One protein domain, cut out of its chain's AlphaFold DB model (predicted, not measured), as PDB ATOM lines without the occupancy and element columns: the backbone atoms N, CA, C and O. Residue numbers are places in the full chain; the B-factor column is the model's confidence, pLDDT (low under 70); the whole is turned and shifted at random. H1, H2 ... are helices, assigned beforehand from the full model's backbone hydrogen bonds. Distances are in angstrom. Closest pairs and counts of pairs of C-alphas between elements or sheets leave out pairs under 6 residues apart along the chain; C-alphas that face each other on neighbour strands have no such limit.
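AT A GLANCE: This is residues 12 to 100 of the 417 residues of an uncharacterized protein of Acidimicrobiaceae bacterium (UniProt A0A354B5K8). Two helical hairpins, H1 with H2 and H3 with H4, pack on each other crosswise, and each of the four helices touches the other three. After H4 a tail with no named element, residues 81 to 100, passes the side of H4 away from H1 and ends near the beginning of H2. The printed part has 89 residues with four named helices, H1, H2, H3 and H4 in that order along the chain, and no named strand; the class is all helix. It is compact, with a radius of gyration of the C-alphas of 11.5 A, and rounded, spanning 31 by 24 by 22 A.

IN THESE COORDINATES: H1 is residues 12 to 24, 18.1 A from first to last C-alpha, and begins with C-alpha 12 at (139.686, 24.784, 402.171). H2, residues 32 to 49, is the longest helix at 18 residues and 25.9 A. H3 is residues 53 to 64, 16.3 A long. H4 is residues 67 to 80, 19.9 A long, and ends with C-alpha 80 at (155.296, 36.674, 395.323).

HOW THE PARTS SIT: H1 and H2 form a helical hairpin at a shallow tilt of 12 degrees, opposite ways; H2 touches H1 with residues 42 to 49 alone, and their closest C-alphas, Leu 13 and Ile 49, are 6.4 A apart. H1 touches H3 at a steep tilt of 47 degrees, the same way, and their closest C-alphas, Ile 17 and Val 57, are 5.8 A apart. H1 touches H4 with residues 21 to 24 alone, at a steep tilt of 62 degrees, opposite ways; the closest C-alphas, Ala 24 and Gly 68, are 4.6 A apart. H2 touches H3 with residues 42 to 47 alone, at a steep tilt of 59 degrees, opposite ways; the closest C-alphas, Ala 46 and Gly 53, are 4.6 A apart. H2 touches H4 with residues 35 to 43 alone, and their lines are only just about perpendicular at 72 degrees; the closest C-alphas, Ala 39 and Ile 76, are 5.1 A apart. H3 and H4 form a second helical hairpin at a shallow tilt of 23 degrees, opposite ways; H3 touches H4 with residues 58 to 62 alone, and the closest C-alphas, Leu 61 and Pro 69, are 5.1 A apart. Two of these six pairs are at a shallow tilt, and the helix packing is mostly crossed, only just. In H1, H2 and H3 every O i to N i+4 pair is within hydrogen-bond range; in H4, 8 of 10 are.

THE WHOLE: The two C-alphas farthest apart, those of Ala 12 and Asp 98, are 32.4 A apart. The printed part has no cut. The links H2 to H3 and H3 to H4 are tight, H1 to H2 is short, and no link is long. The mean pLDDT of the printed part is 90.7, and no printed residue is under 70.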
ATOM      1  N   ALA A  12     139.859  23.448 402.728       87.81
ATOM      2  CA  ALA A  12     139.686  24.784 402.171       87.81
ATOM      3  C   ALA A  12     140.796  25.105 401.163       87.81
ATOM      4  O   ALA A  12     140.497  25.471 400.026       87.81
ATOM      5  N   LEU A  13     142.063  24.856 401.518       92.25
ATOM      6  CA  LEU A  13     143.199  25.042 400.608       92.25
ATOM      7  C   LEU A  13     143.088  24.133 399.375       92.25
ATOM      8  O   LEU A  13     143.351  24.557 398.252       92.25
ATOM      9  N   ALA A  14     142.655  22.885 399.558       93.12
ATOM     10  CA  ALA A  14     142.438  21.948 398.462       93.12
ATOM     11  C   ALA A  14     141.328  22.422 397.507       93.12
ATOM     12  O   ALA A  14     141.458  22.248 396.293       93.12
ATOM     13  N   SER A  15     140.256  23.017 398.042       94.00
ATOM     14  CA  SER A  15     139.190  23.626 397.240       94.00
ATOM     15  C   SER A  15     139.702  24.843 396.474       94.00
ATOM     16  O   SER A  15     139.509  24.915 395.264       94.00
ATOM     17  N   LEU A  16     140.422  25.746 397.149       95.75
ATOM     18  CA  LEU A  16     141.019  26.936 396.539       95.75
ATOM     19  C   LEU A  16     141.963  26.565 395.387       95.75
ATOM     20  O   LEU A  16     141.890  27.147 394.310       95.75
ATOM     21  N   ILE A  17     142.816  25.553 395.582       96.94
ATOM     22  CA  ILE A  17     143.718  25.039 394.542       96.94
ATOM     23  C   ILE A  17     142.936  24.507 393.334       96.94
ATOM     24  O   ILE A  17     143.333  24.746 392.192       96.94
ATOM     25  N   ALA A  18     141.844  23.772 393.560       95.69
ATOM     26  CA  ALA A  18     141.029  23.241 392.472       95.69
ATOM     27  C   ALA A  18     140.387  24.368 391.648       95.69
ATOM     28  O   ALA A  18     140.471  24.342 390.418       95.69
ATOM     29  N   ASP A  19     139.830  25.373 392.324       96.44
ATOM     30  CA  ASP A  19     139.228  26.545 391.686       96.44
ATOM     31  C   ASP A  19     140.282  27.365 390.926       96.44
ATOM     32  O   ASP A  19     140.049  27.776 389.789       96.44
ATOM     33  N   ALA A  20     141.477  27.540 391.498       96.44
ATOM     34  CA  ALA A  20     142.585  28.233 390.848       96.44
ATOM     35  C   ALA A  20     143.025  27.542 389.550       96.44
ATOM     36  O   ALA A  20     143.281  28.212 388.551       96.44
ATOM     37  N   ILE A  21     143.090  26.206 389.539       96.44
ATOM     38  CA  ILE A  21     143.417  25.436 388.332       96.44
ATOM     39  C   ILE A  21     142.338  25.621 387.257       96.44
ATOM     40  O   ILE A  21     142.680  25.759 386.085       96.44
ATOM     41  N   GLU A  22     141.056  25.637 387.633       95.69
ATOM     42  CA  GLU A  22     139.953  25.871 386.691       95.69
ATOM     43  C   GLU A  22     139.996  27.292 386.110       95.69
ATOM     44  O   GLU A  22     139.921  27.468 384.894       95.69
ATOM     45  N   GLN A  23     140.184  28.304 386.956       94.94
ATOM     46  CA  GLN A  23     140.272  29.704 386.534       94.94
ATOM     47  C   GLN A  23     141.512  29.987 385.676       94.94
ATOM     48  O   GLN A  23     141.469  30.843 384.788       94.94
ATOM     49  N   ALA A  24     142.614  29.260 385.902       94.00
ATOM     50  CA  ALA A  24     143.862  29.456 385.175       94.00
ATOM     51  C   ALA A  24     143.702  29.292 383.653       94.00
ATOM     52  O   ALA A  24     144.447  29.912 382.894       94.00
ATOM     53  N   ASP A  25     142.722  28.510 383.187       92.50
ATOM     54  CA  ASP A  25     142.441  28.326 381.757       92.50
ATOM     55  C   ASP A  25     142.024  29.625 381.042       92.50
ATOM     56  O   ASP A  25     142.210  29.732 379.827       92.50
ATOM     57  N   GLU A  26     141.518  30.626 381.769       93.00
ATOM     58  CA  GLU A  26     141.120  31.925 381.209       93.00
ATOM     59  C   GLU A  26     142.278  32.939 381.155       93.00
ATOM     60  O   GLU A  26     142.263  33.858 380.332       93.00
ATOM     61  N   LEU A  27     143.323  32.758 381.976       92.31
ATOM     62  CA  LEU A  27     144.433  33.711 382.135       92.31
ATOM     63  C   LEU A  27     145.195  34.072 380.848       92.31
ATOM     64  O   LEU A  27     145.583  35.236 380.706       92.31
ATOM     65  N   PRO A  28     145.436  33.155 379.887       90.88
ATOM     66  CA  PRO A  28     146.134  33.509 378.652       90.88
ATOM     67  C   PRO A  28     145.429  34.601 377.836       90.88
ATOM     68  O   PRO A  28     146.095  35.309 377.079       90.88
ATOM     69  N   ASP A  29     144.109  34.729 378.001       89.19
ATOM     70  CA  ASP A  29     143.258  35.676 377.279       89.19
ATOM     71  C   ASP A  29     142.944  36.952 378.089       89.19
ATOM     72  O   ASP A  29     142.288  37.861 377.570       89.19
ATOM     73  N   LEU A  30     143.407  37.044 379.342       87.81
ATOM     74  CA  LEU A  30     143.260  38.239 380.177       87.81
ATOM     75  C   LEU A  30     144.292  39.324 379.835       87.81
ATOM     76  O   LEU A  30     145.274  39.094 379.133       87.81
ATOM     77  N   ASP A  31     144.060  40.531 380.344       88.69
ATOM     78  CA  ASP A  31     145.069  41.588 380.419       88.69
ATOM     79  C   ASP A  31     145.952  41.440 381.675       88.69
ATOM     80  O   ASP A  31     145.665  40.659 382.588       88.69
ATOM     81  N   ALA A  32     147.043  42.211 381.718       88.75
ATOM     82  CA  ALA A  32     148.015  42.151 382.807       88.75
ATOM     83  C   ALA A  32     147.409  42.531 384.165       88.75
ATOM     84  O   ALA A  32     147.800  41.965 385.181       88.75
ATOM     85  N   VAL A  33     146.459  43.471 384.196       86.88
ATOM     86  CA  VAL A  33     145.827  43.922 385.442       86.88
ATOM     87  C   VAL A  33     144.971  42.823 386.035       86.88
ATOM     88  O   VAL A  33     145.066  42.553 387.227       86.88
ATOM     89  N   ARG A  34     144.140  42.174 385.221       87.94
ATOM     90  CA  ARG A  34     143.281  41.090 385.702       87.94
ATOM     91  C   ARG A  34     144.096  39.892 386.165       87.94
ATOM     92  O   ARG A  34     143.740  39.292 387.172       87.94
ATOM     93  N   ALA A  35     145.199  39.589 385.481       91.00
ATOM     94  CA  ALA A  35     146.138  38.568 385.929       91.00
ATOM     95  C   ALA A  35     146.800  38.940 387.271       91.00
ATOM     96  O   ALA A  35     146.904  38.093 388.154       91.00
ATOM     97  N   GLU A  36     147.197  40.206 387.453       89.38
ATOM     98  CA  GLU A  36     147.774  40.715 388.706       89.38
ATOM     99  C   GLU A  36     146.773  40.649 389.868       89.38
ATOM    100  O   GLU A  36     147.120  40.148 390.934       89.38
ATOM    101  N   VAL A  37     145.530  41.101 389.659       87.94
ATOM    102  CA  VAL A  37     144.448  41.039 390.659       87.94
ATOM    103  C   VAL A  37     144.151  39.590 391.036       87.94
ATOM    104  O   VAL A  37     144.088  39.275 392.218       87.94
ATOM    105  N   TRP A  38     144.021  38.702 390.046       92.44
ATOM    106  CA  TRP A  38     143.794  37.277 390.280       92.44
ATOM    107  C   TRP A  38     144.914  36.646 391.117       92.44
ATOM    108  O   TRP A  38     144.639  35.944 392.085       92.44
ATOM    109  N   ALA A  39     146.178  36.921 390.781       92.56
ATOM    110  CA  ALA A  39     147.312  36.369 391.516       92.56
ATOM    111  C   ALA A  39     147.423  36.945 392.934       92.56
ATOM    112  O   ALA A  39     147.720  36.200 393.864       92.56
ATOM    113  N   ALA A  40     147.185  38.247 393.103       88.12
ATOM    114  CA  ALA A  40     147.185  38.909 394.403       88.12
ATOM    115  C   ALA A  40     146.128  38.312 395.346       88.12
ATOM    116  O   ALA A  40     146.457  37.971 396.480       88.12
ATOM    117  N   ASP A  41     144.897  38.143 394.856       88.94
ATOM    118  CA  ASP A  41     143.782  37.554 395.605       88.94
ATOM    119  C   ASP A  41     144.057  36.086 395.960       88.94
ATOM    120  O   ASP A  41     144.003  35.695 397.124       88.94
ATOM    121  N   LEU A  42     144.480  35.282 394.978       91.88
ATOM    122  CA  LEU A  42     144.795  33.870 395.193       91.88
ATOM    123  C   LEU A  42     145.924  33.664 396.214       91.88
ATOM    124  O   LEU A  42     145.827  32.783 397.067       91.88
ATOM    125  N   VAL A  43     146.999  34.455 396.131       90.75
ATOM    126  CA  VAL A  43     148.124  34.362 397.075       90.75
ATOM    127  C   VAL A  43     147.705  34.824 398.472       90.75
ATOM    128  O   VAL A  43     148.115  34.193 399.445       90.75
ATOM    129  N   ALA A  44     146.885  35.875 398.585       85.19
ATOM    130  CA  ALA A  44     146.369  36.351 399.869       85.19
ATOM    131  C   ALA A  44     145.481  35.297 400.541       85.19
ATOM    132  O   ALA A  44     145.796  34.866 401.649       85.19
ATOM    133  N   LEU A  45     144.469  34.791 399.831       88.25
ATOM    134  CA  LEU A  45     143.567  33.747 400.329       88.25
ATOM    135  C   LEU A  45     144.322  32.472 400.717       88.25
ATOM    136  O   LEU A  45     144.041  31.858 401.744       88.25
ATOM    137  N   ALA A  46     145.312  32.063 399.918       89.88
ATOM    138  CA  ALA A  46     146.112  30.890 400.243       89.88
ATOM    139  C   ALA A  46     146.940  31.098 401.519       89.88
ATOM    140  O   ALA A  46     147.020  30.176 402.327       89.88
ATOM    141  N   ALA A  47     147.526  32.288 401.704       84.81
ATOM    142  CA  ALA A  47     148.313  32.637 402.889       84.81
ATOM    143  C   ALA A  47     147.461  32.773 404.162       84.81
ATOM    144  O   ALA A  47     147.958  32.511 405.256       84.81
ATOM    145  N   GLU A  48     146.199  33.182 404.025       82.00
ATOM    146  CA  GLU A  48     145.232  33.239 405.127       82.00
ATOM    147  C   GLU A  48     144.859  31.843 405.635       82.00
ATOM    148  O   GLU A  48     144.757  31.643 406.844       82.00
ATOM    149  N   ILE A  49     144.707  30.872 404.727       83.81
ATOM    150  CA  ILE A  49     144.398  29.483 405.092       83.81
ATOM    151  C   ILE A  49     145.623  28.788 405.703       83.81
ATOM    152  O   ILE A  49     145.515  28.114 406.726       83.81
ATOM    153  N   ASP A  50     146.787  28.918 405.064       81.88
ATOM    154  CA  ASP A  50     148.032  28.282 405.495       81.88
ATOM    155  C   ASP A  50     149.232  29.167 405.104       81.88
ATOM    156  O   ASP A  50     149.349  29.549 403.937       81.88
ATOM    157  N   PRO A  51     150.181  29.459 406.012       81.12
ATOM    158  CA  PRO A  51     151.409  30.174 405.662       81.12
ATOM    159  C   PRO A  51     152.213  29.553 404.500       81.12
ATOM    160  O   PRO A  51     152.908  30.273 403.783       81.12
ATOM    161  N   GLU A  52     152.136  28.233 404.293       85.81
ATOM    162  CA  GLU A  52     152.736  27.520 403.152       85.81
ATOM    163  C   GLU A  52     151.780  27.397 401.944       85.81
ATOM    164  O   GLU A  52     152.177  26.933 400.870       85.81
ATOM    165  N   GLY A  53     150.536  27.862 402.078       89.62
ATOM    166  CA  GLY A  53     149.480  27.815 401.068       89.62
ATOM    167  C   GLY A  53     149.889  28.370 399.699       89.62
ATOM    168  O   GLY A  53     149.693  27.672 398.699       89.62
ATOM    169  N   PRO A  54     150.522  29.557 399.598       91.19
ATOM    170  CA  PRO A  54     151.001  30.078 398.317       91.19
ATOM    171  C   PRO A  54     151.981  29.139 397.601       91.19
ATOM    172  O   PRO A  54     151.911  28.971 396.384       91.19
ATOM    173  N   ALA A  55     152.871  28.474 398.348       91.69
ATOM    174  CA  ALA A  55     153.804  27.505 397.777       91.69
ATOM    175  C   ALA A  55     153.073  26.241 397.292       91.69
ATOM    176  O   ALA A  55     153.386  25.724 396.218       91.69
ATOM    177  N   ALA A  56     152.058  25.784 398.033       94.00
ATOM    178  CA  ALA A  56     151.210  24.664 397.626       94.00
ATOM    179  C   ALA A  56     150.414  24.967 396.341       94.00
ATOM    180  O   ALA A  56     150.307  24.107 395.465       94.00
ATOM    181  N   VAL A  57     149.905  26.197 396.186       95.31
ATOM    182  CA  VAL A  57     149.246  26.663 394.951       95.31
ATOM    183  C   VAL A  57     150.215  26.628 393.767       95.31
ATOM    184  O   VAL A  57     149.875  26.084 392.712       95.31
ATOM    185  N   VAL A  58     151.435  27.150 393.938       95.38
ATOM    186  CA  VAL A  58     152.484  27.118 392.905       95.38
ATOM    187  C   VAL A  58     152.808  25.681 392.489       95.38
ATOM    188  O   VAL A  58     152.838  25.380 391.293       95.38
ATOM    189  N   GLU A  59     152.998  24.774 393.451       95.19
ATOM    190  CA  GLU A  59     153.258  23.359 393.166       95.19
ATOM    191  C   GLU A  59     152.096  22.719 392.390       95.19
ATOM    192  O   GLU A  59     152.315  22.031 391.389       95.19
ATOM    193  N   ALA A  60     150.854  22.979 392.798       95.81
ATOM    194  CA  ALA A  60     149.676  22.410 392.159       95.81
ATOM    195  C   ALA A  60     149.483  22.897 390.713       95.81
ATOM    196  O   ALA A  60     149.218  22.081 389.826       95.81
ATOM    197  N   LEU A  61     149.671  24.195 390.447       96.00
ATOM    198  CA  LEU A  61     149.619  24.753 389.090       96.00
ATOM    199  C   LEU A  61     150.739  24.185 388.206       96.00
ATOM    200  O   LEU A  61     150.491  23.816 387.054       96.00
ATOM    201  N   ALA A  62     151.951  24.035 388.751       94.62
ATOM    202  CA  ALA A  62     153.071  23.429 388.035       94.62
ATOM    203  C   ALA A  62     152.796  21.957 387.674       94.62
ATOM    204  O   ALA A  62     153.111  21.516 386.566       94.62
ATOM    205  N   VAL A  63     152.164  21.199 388.579       94.81
ATOM    206  CA  VAL A  63     151.756  19.805 388.339       94.81
ATOM    207  C   VAL A  63     150.617  19.705 387.323       94.81
ATOM    208  O   VAL A  63     150.636  18.791 386.493       94.81
ATOM    209  N   ALA A  64     149.636  20.612 387.373       94.69
ATOM    210  CA  ALA A  64     148.530  20.651 386.416       94.69
ATOM    211  C   ALA A  64     149.045  20.873 384.984       94.69
ATOM    212  O   ALA A  64     148.681  20.126 384.071       94.69
ATOM    213  N   GLY A  65     149.957  21.838 384.818       90.44
ATOM    214  CA  GLY A  65     150.624  22.146 383.557       90.44
ATOM    215  C   GLY A  65     149.684  22.636 382.446       90.44
ATOM    216  O   GLY A  65     148.463  22.649 382.567       90.44
ATOM    217  N   GLY A  66     150.263  23.043 381.315       91.75
ATOM    218  CA  GLY A  66     149.518  23.645 380.203       91.75
ATOM    219  C   GLY A  66     149.569  25.173 380.209       91.75
ATOM    220  O   GLY A  66     150.173  25.784 381.083       91.75
ATOM    221  N   SER A  67     148.976  25.796 379.188       91.44
ATOM    222  CA  SER A  67     149.103  27.243 378.959       91.44
ATOM    223  C   SER A  67     148.418  28.093 380.025       91.44
ATOM    224  O   SER A  67     148.938  29.153 380.353       91.44
ATOM    225  N   GLY A  68     147.281  27.635 380.555       94.25
ATOM    226  CA  GLY A  68     146.554  28.323 381.620       94.25
ATOM    227  C   GLY A  68     147.348  28.357 382.927       94.25
ATOM    228  O   GLY A  68     147.774  29.433 383.346       94.25
ATOM    229  N   PRO A  69     147.669  27.193 383.525       95.06
ATOM    230  CA  PRO A  69     148.491  27.135 384.733       95.06
ATOM    231  C   PRO A  69     149.870  27.790 384.588       95.06
ATOM    232  O   PRO A  69     150.322  28.454 385.515       95.06
ATOM    233  N   ALA A  70     150.516  27.692 383.417       94.62
ATOM    234  CA  ALA A  70     151.751  28.433 383.154       94.62
ATOM    235  C   ALA A  70     151.533  29.953 383.226       94.62
ATOM    236  O   ALA A  70     152.320  30.646 383.865       94.62
ATOM    237  N   ALA A  71     150.458  30.477 382.628       94.94
ATOM    238  CA  ALA A  71     150.111  31.891 382.734       94.94
ATOM    239  C   ALA A  71     149.829  32.313 384.188       94.94
ATOM    240  O   ALA A  71     150.283  33.374 384.610       94.94
ATOM    241  N   GLY A  72     149.172  31.457 384.978       95.19
ATOM    242  CA  GLY A  72     148.984  31.673 386.417       95.19
ATOM    243  C   GLY A  72     150.296  31.786 387.182       95.19
ATOM    244  O   GLY A  72     150.471  32.711 387.968       95.19
ATOM    245  N   LEU A  73     151.261  30.916 386.888       95.88
ATOM    246  CA  LEU A  73     152.591  30.971 387.493       95.88
ATOM    247  C   LEU A  73     153.357  32.254 387.126       95.88
ATOM    248  O   LEU A  73     154.011  32.829 387.991       95.88
ATOM    249  N   TRP A  74     153.218  32.761 385.897       95.44
ATOM    250  CA  TRP A  74     153.761  34.075 385.516       95.44
ATOM    251  C   TRP A  74     153.145  35.229 386.321       95.44
ATOM    252  O   TRP A  74     153.860  36.148 386.718       95.44
ATOM    253  N   ALA A  75     151.835  35.192 386.579       93.94
ATOM    254  CA  ALA A  75     151.172  36.204 387.401       93.94
ATOM    255  C   ALA A  75     151.590  36.113 388.882       93.94
ATOM    256  O   ALA A  75     151.879  37.135 389.505       93.94
ATOM    257  N   ILE A  76     151.674  34.895 389.430       93.81
ATOM    258  CA  ILE A  76     152.082  34.645 390.821       93.81
ATOM    259  C   ILE A  76     153.531  35.079 391.067       93.81
ATOM    260  O   ILE A  76     153.821  35.653 392.120       93.81
ATOM    261  N   ASP A  77     154.437  34.863 390.109       92.81
ATOM    262  CA  ASP A  77     155.830  35.308 390.226       92.81
ATOM    263  C   ASP A  77     155.936  36.819 390.476       92.81
ATOM    264  O   ASP A  77     156.619  37.269 391.403       92.81
ATOM    265  N   ALA A  78     155.176  37.602 389.703       89.69
ATOM    266  CA  ALA A  78     155.186  39.056 389.799       89.69
ATOM    267  C   ALA A  78     154.784  39.555 391.197       89.69
ATOM    268  O   ALA A  78     155.337  40.548 391.676       89.69
ATOM    269  N   VAL A  79     153.866  38.860 391.877       88.19
ATOM    270  CA  VAL A  79     153.372  39.272 393.200       88.19
ATOM    271  C   VAL A  79     154.137  38.639 394.370       88.19
ATOM    272  O   VAL A  79     154.202  39.255 395.430       88.19
ATOM    273  N   SER A  80     154.780  37.475 394.193       84.06
ATOM    274  CA  SER A  80     155.296  36.674 395.323       84.06
ATOM    275  C   SER A  80     156.741  36.151 395.215       84.06
ATOM    276  O   SER A  80     157.282  35.727 396.231       84.06
ATOM    277  N   ASP A  81     157.409  36.210 394.051       85.38
ATOM    278  CA  ASP A  81     158.749  35.601 393.806       85.38
ATOM    279  C   ASP A  81     158.846  34.083 394.006       85.38
ATOM    280  O   ASP A  81     159.943  33.536 394.138       85.38
ATOM    281  N   LEU A  82     157.717  33.385 394.112       86.25
ATOM    282  CA  LEU A  82     157.711  31.968 394.478       86.25
ATOM    283  C   LEU A  82     158.036  31.033 393.303       86.25
ATOM    284  O   LEU A  82     158.146  29.823 393.502       86.25
ATOM    285  N   VAL A  83     158.171  31.558 392.083       89.44
ATOM    286  CA  VAL A  83     158.194  30.765 390.851       89.44
ATOM    287  C   VAL A  83     159.556  30.862 390.164       89.44
ATOM    288  O   VAL A  83     160.090  31.938 389.922       89.44
ATOM    289  N   ASP A  84     160.121  29.721 389.765       88.00
ATOM    290  CA  ASP A  84     161.292  29.704 388.881       88.00
ATOM    291  C   ASP A  84     160.851  29.864 387.417       88.00
ATOM    292  O   ASP A  84     160.638  28.883 386.700       88.00
ATOM    293  N   LEU A  85     160.742  31.115 386.951       86.62
ATOM    294  CA  LEU A  85     160.428  31.430 385.549       86.62
ATOM    295  C   LEU A  85     161.471  30.905 384.542       86.62
ATOM    296  O   LEU A  85     161.251  30.961 383.333       86.62
ATOM    297  N   GLY A  86     162.615  30.390 385.011       84.56
ATOM    298  CA  GLY A  86     163.605  29.719 384.176       84.56
ATOM    299  C   GLY A  86     163.188  28.322 383.702       84.56
ATOM    300  O   GLY A  86     163.889  27.752 382.857       84.56
ATOM    301  N   ASP A  87     162.088  27.760 384.218       86.44
ATOM    302  CA  ASP A  87     161.577  26.454 383.802       86.44
ATOM    303  C   ASP A  87     161.041  26.501 382.352       86.44
ATOM    304  O   ASP A  87     160.054  27.184 382.065       86.44
ATOM    305  N   PRO A  88     161.623  25.726 381.412       84.56
ATOM    306  CA  PRO A  88     161.138  25.649 380.035       84.56
ATOM    307  C   PRO A  88     159.677  25.197 379.890       84.56
ATOM    308  O   PRO A  88     159.109  25.357 378.809       84.56
ATOM    309  N   ALA A  89     159.079  24.590 380.919       83.94
ATOM    310  CA  ALA A  89     157.668  24.212 380.938       83.94
ATOM    311  C   ALA A  89     156.713  25.421 380.968       83.94
ATOM    312  O   ALA A  89     155.548  25.266 380.605       83.94
ATOM    313  N   LEU A  90     157.204  26.605 381.352       87.69
ATOM    314  CA  LEU A  90     156.432  27.850 381.438       87.69
ATOM    315  C   LEU A  90     156.443  28.665 380.138       87.69
ATOM    316  O   LEU A  90     155.854  29.744 380.074       87.69
ATOM    317  N   GLU A  91     157.107  28.158 379.097       85.69
ATOM    318  CA  GLU A  91     157.203  28.811 377.797       85.69
ATOM    319  C   GLU A  91     156.121  28.308 376.814       85.69
ATOM    320  O   GLU A  91     155.865  27.102 376.724       85.69
ATOM    321  N   PRO A  92     155.536  29.193 375.982       86.88
ATOM    322  CA  PRO A  92     155.852  30.615 375.861       86.88
ATOM    323  C   PRO A  92     155.245  31.470 376.982       86.88
ATOM    324  O   PRO A  92     154.112  31.223 377.393       86.88
ATOM    325  N   ALA A  93     155.958  32.523 377.387       89.38
ATOM    326  CA  ALA A  93     155.410  33.549 378.275       89.38
ATOM    327  C   ALA A  93     154.092  34.153 377.727       89.38
ATOM    328  O   ALA A  93     153.975  34.376 376.511       89.38
ATOM    329  N   PRO A  94     153.105  34.462 378.593       91.75
ATOM    330  CA  PRO A  94     151.898  35.179 378.197       91.75
ATOM    331  C   PRO A  94     152.213  36.530 377.554       91.75
ATOM    332  O   PRO A  94     153.156  37.222 377.932       91.75
ATOM    333  N   THR A  95     151.382  36.957 376.600       91.25
ATOM    334  CA  THR A  95     151.626  38.213 375.857       91.25
ATOM    335  C   THR A  95     151.581  39.473 376.727       91.25
ATOM    336  O   THR A  95     152.121  40.509 376.337       91.25
ATOM    337  N   TRP A  96     150.954  39.377 377.898       91.75
ATOM    338  CA  TRP A  96     150.829  40.438 378.890       91.75
ATOM    339  C   TRP A  96     151.914  40.402 379.979       91.75
ATOM    340  O   TRP A  96     151.961  41.322 380.788       91.75
ATOM    341  N   ALA A  97     152.808  39.404 380.002       91.25
ATOM    342  CA  ALA A  97     153.782  39.221 381.087       91.25
ATOM    343  C   ALA A  97     154.683  40.454 381.307       91.25
ATOM    344  O   ALA A  97     154.834  40.922 382.430       91.25
ATOM    345  N   ASP A  98     155.190  41.059 380.226       90.56
ATOM    346  CA  ASP A  98     156.035  42.266 380.282       90.56
ATOM    347  C   ASP A  98     155.282  43.538 380.739       90.56
ATOM    348  O   ASP A  98     155.891  44.597 380.901       90.56
ATOM    349  N   GLN A  99     153.955  43.470 380.887       90.75
ATOM    350  CA  GLN A  99     153.106  44.590 381.308       90.75
ATOM    351  C   GLN A  99     152.720  44.515 382.793       90.75
ATOM    352  O   GLN A  99     152.230  45.511 383.336       90.75
ATOM    353  N   LEU A 100     152.971  43.387 383.466       90.12
ATOM    354  CA  LEU A 100     152.752  43.246 384.907       90.12
ATOM    355  C   LEU A 100     153.507  44.330 385.670       90.12
ATOM    356  O   LEU A 100     154.629  44.694 385.318       90.12
TER     357      LEU A 100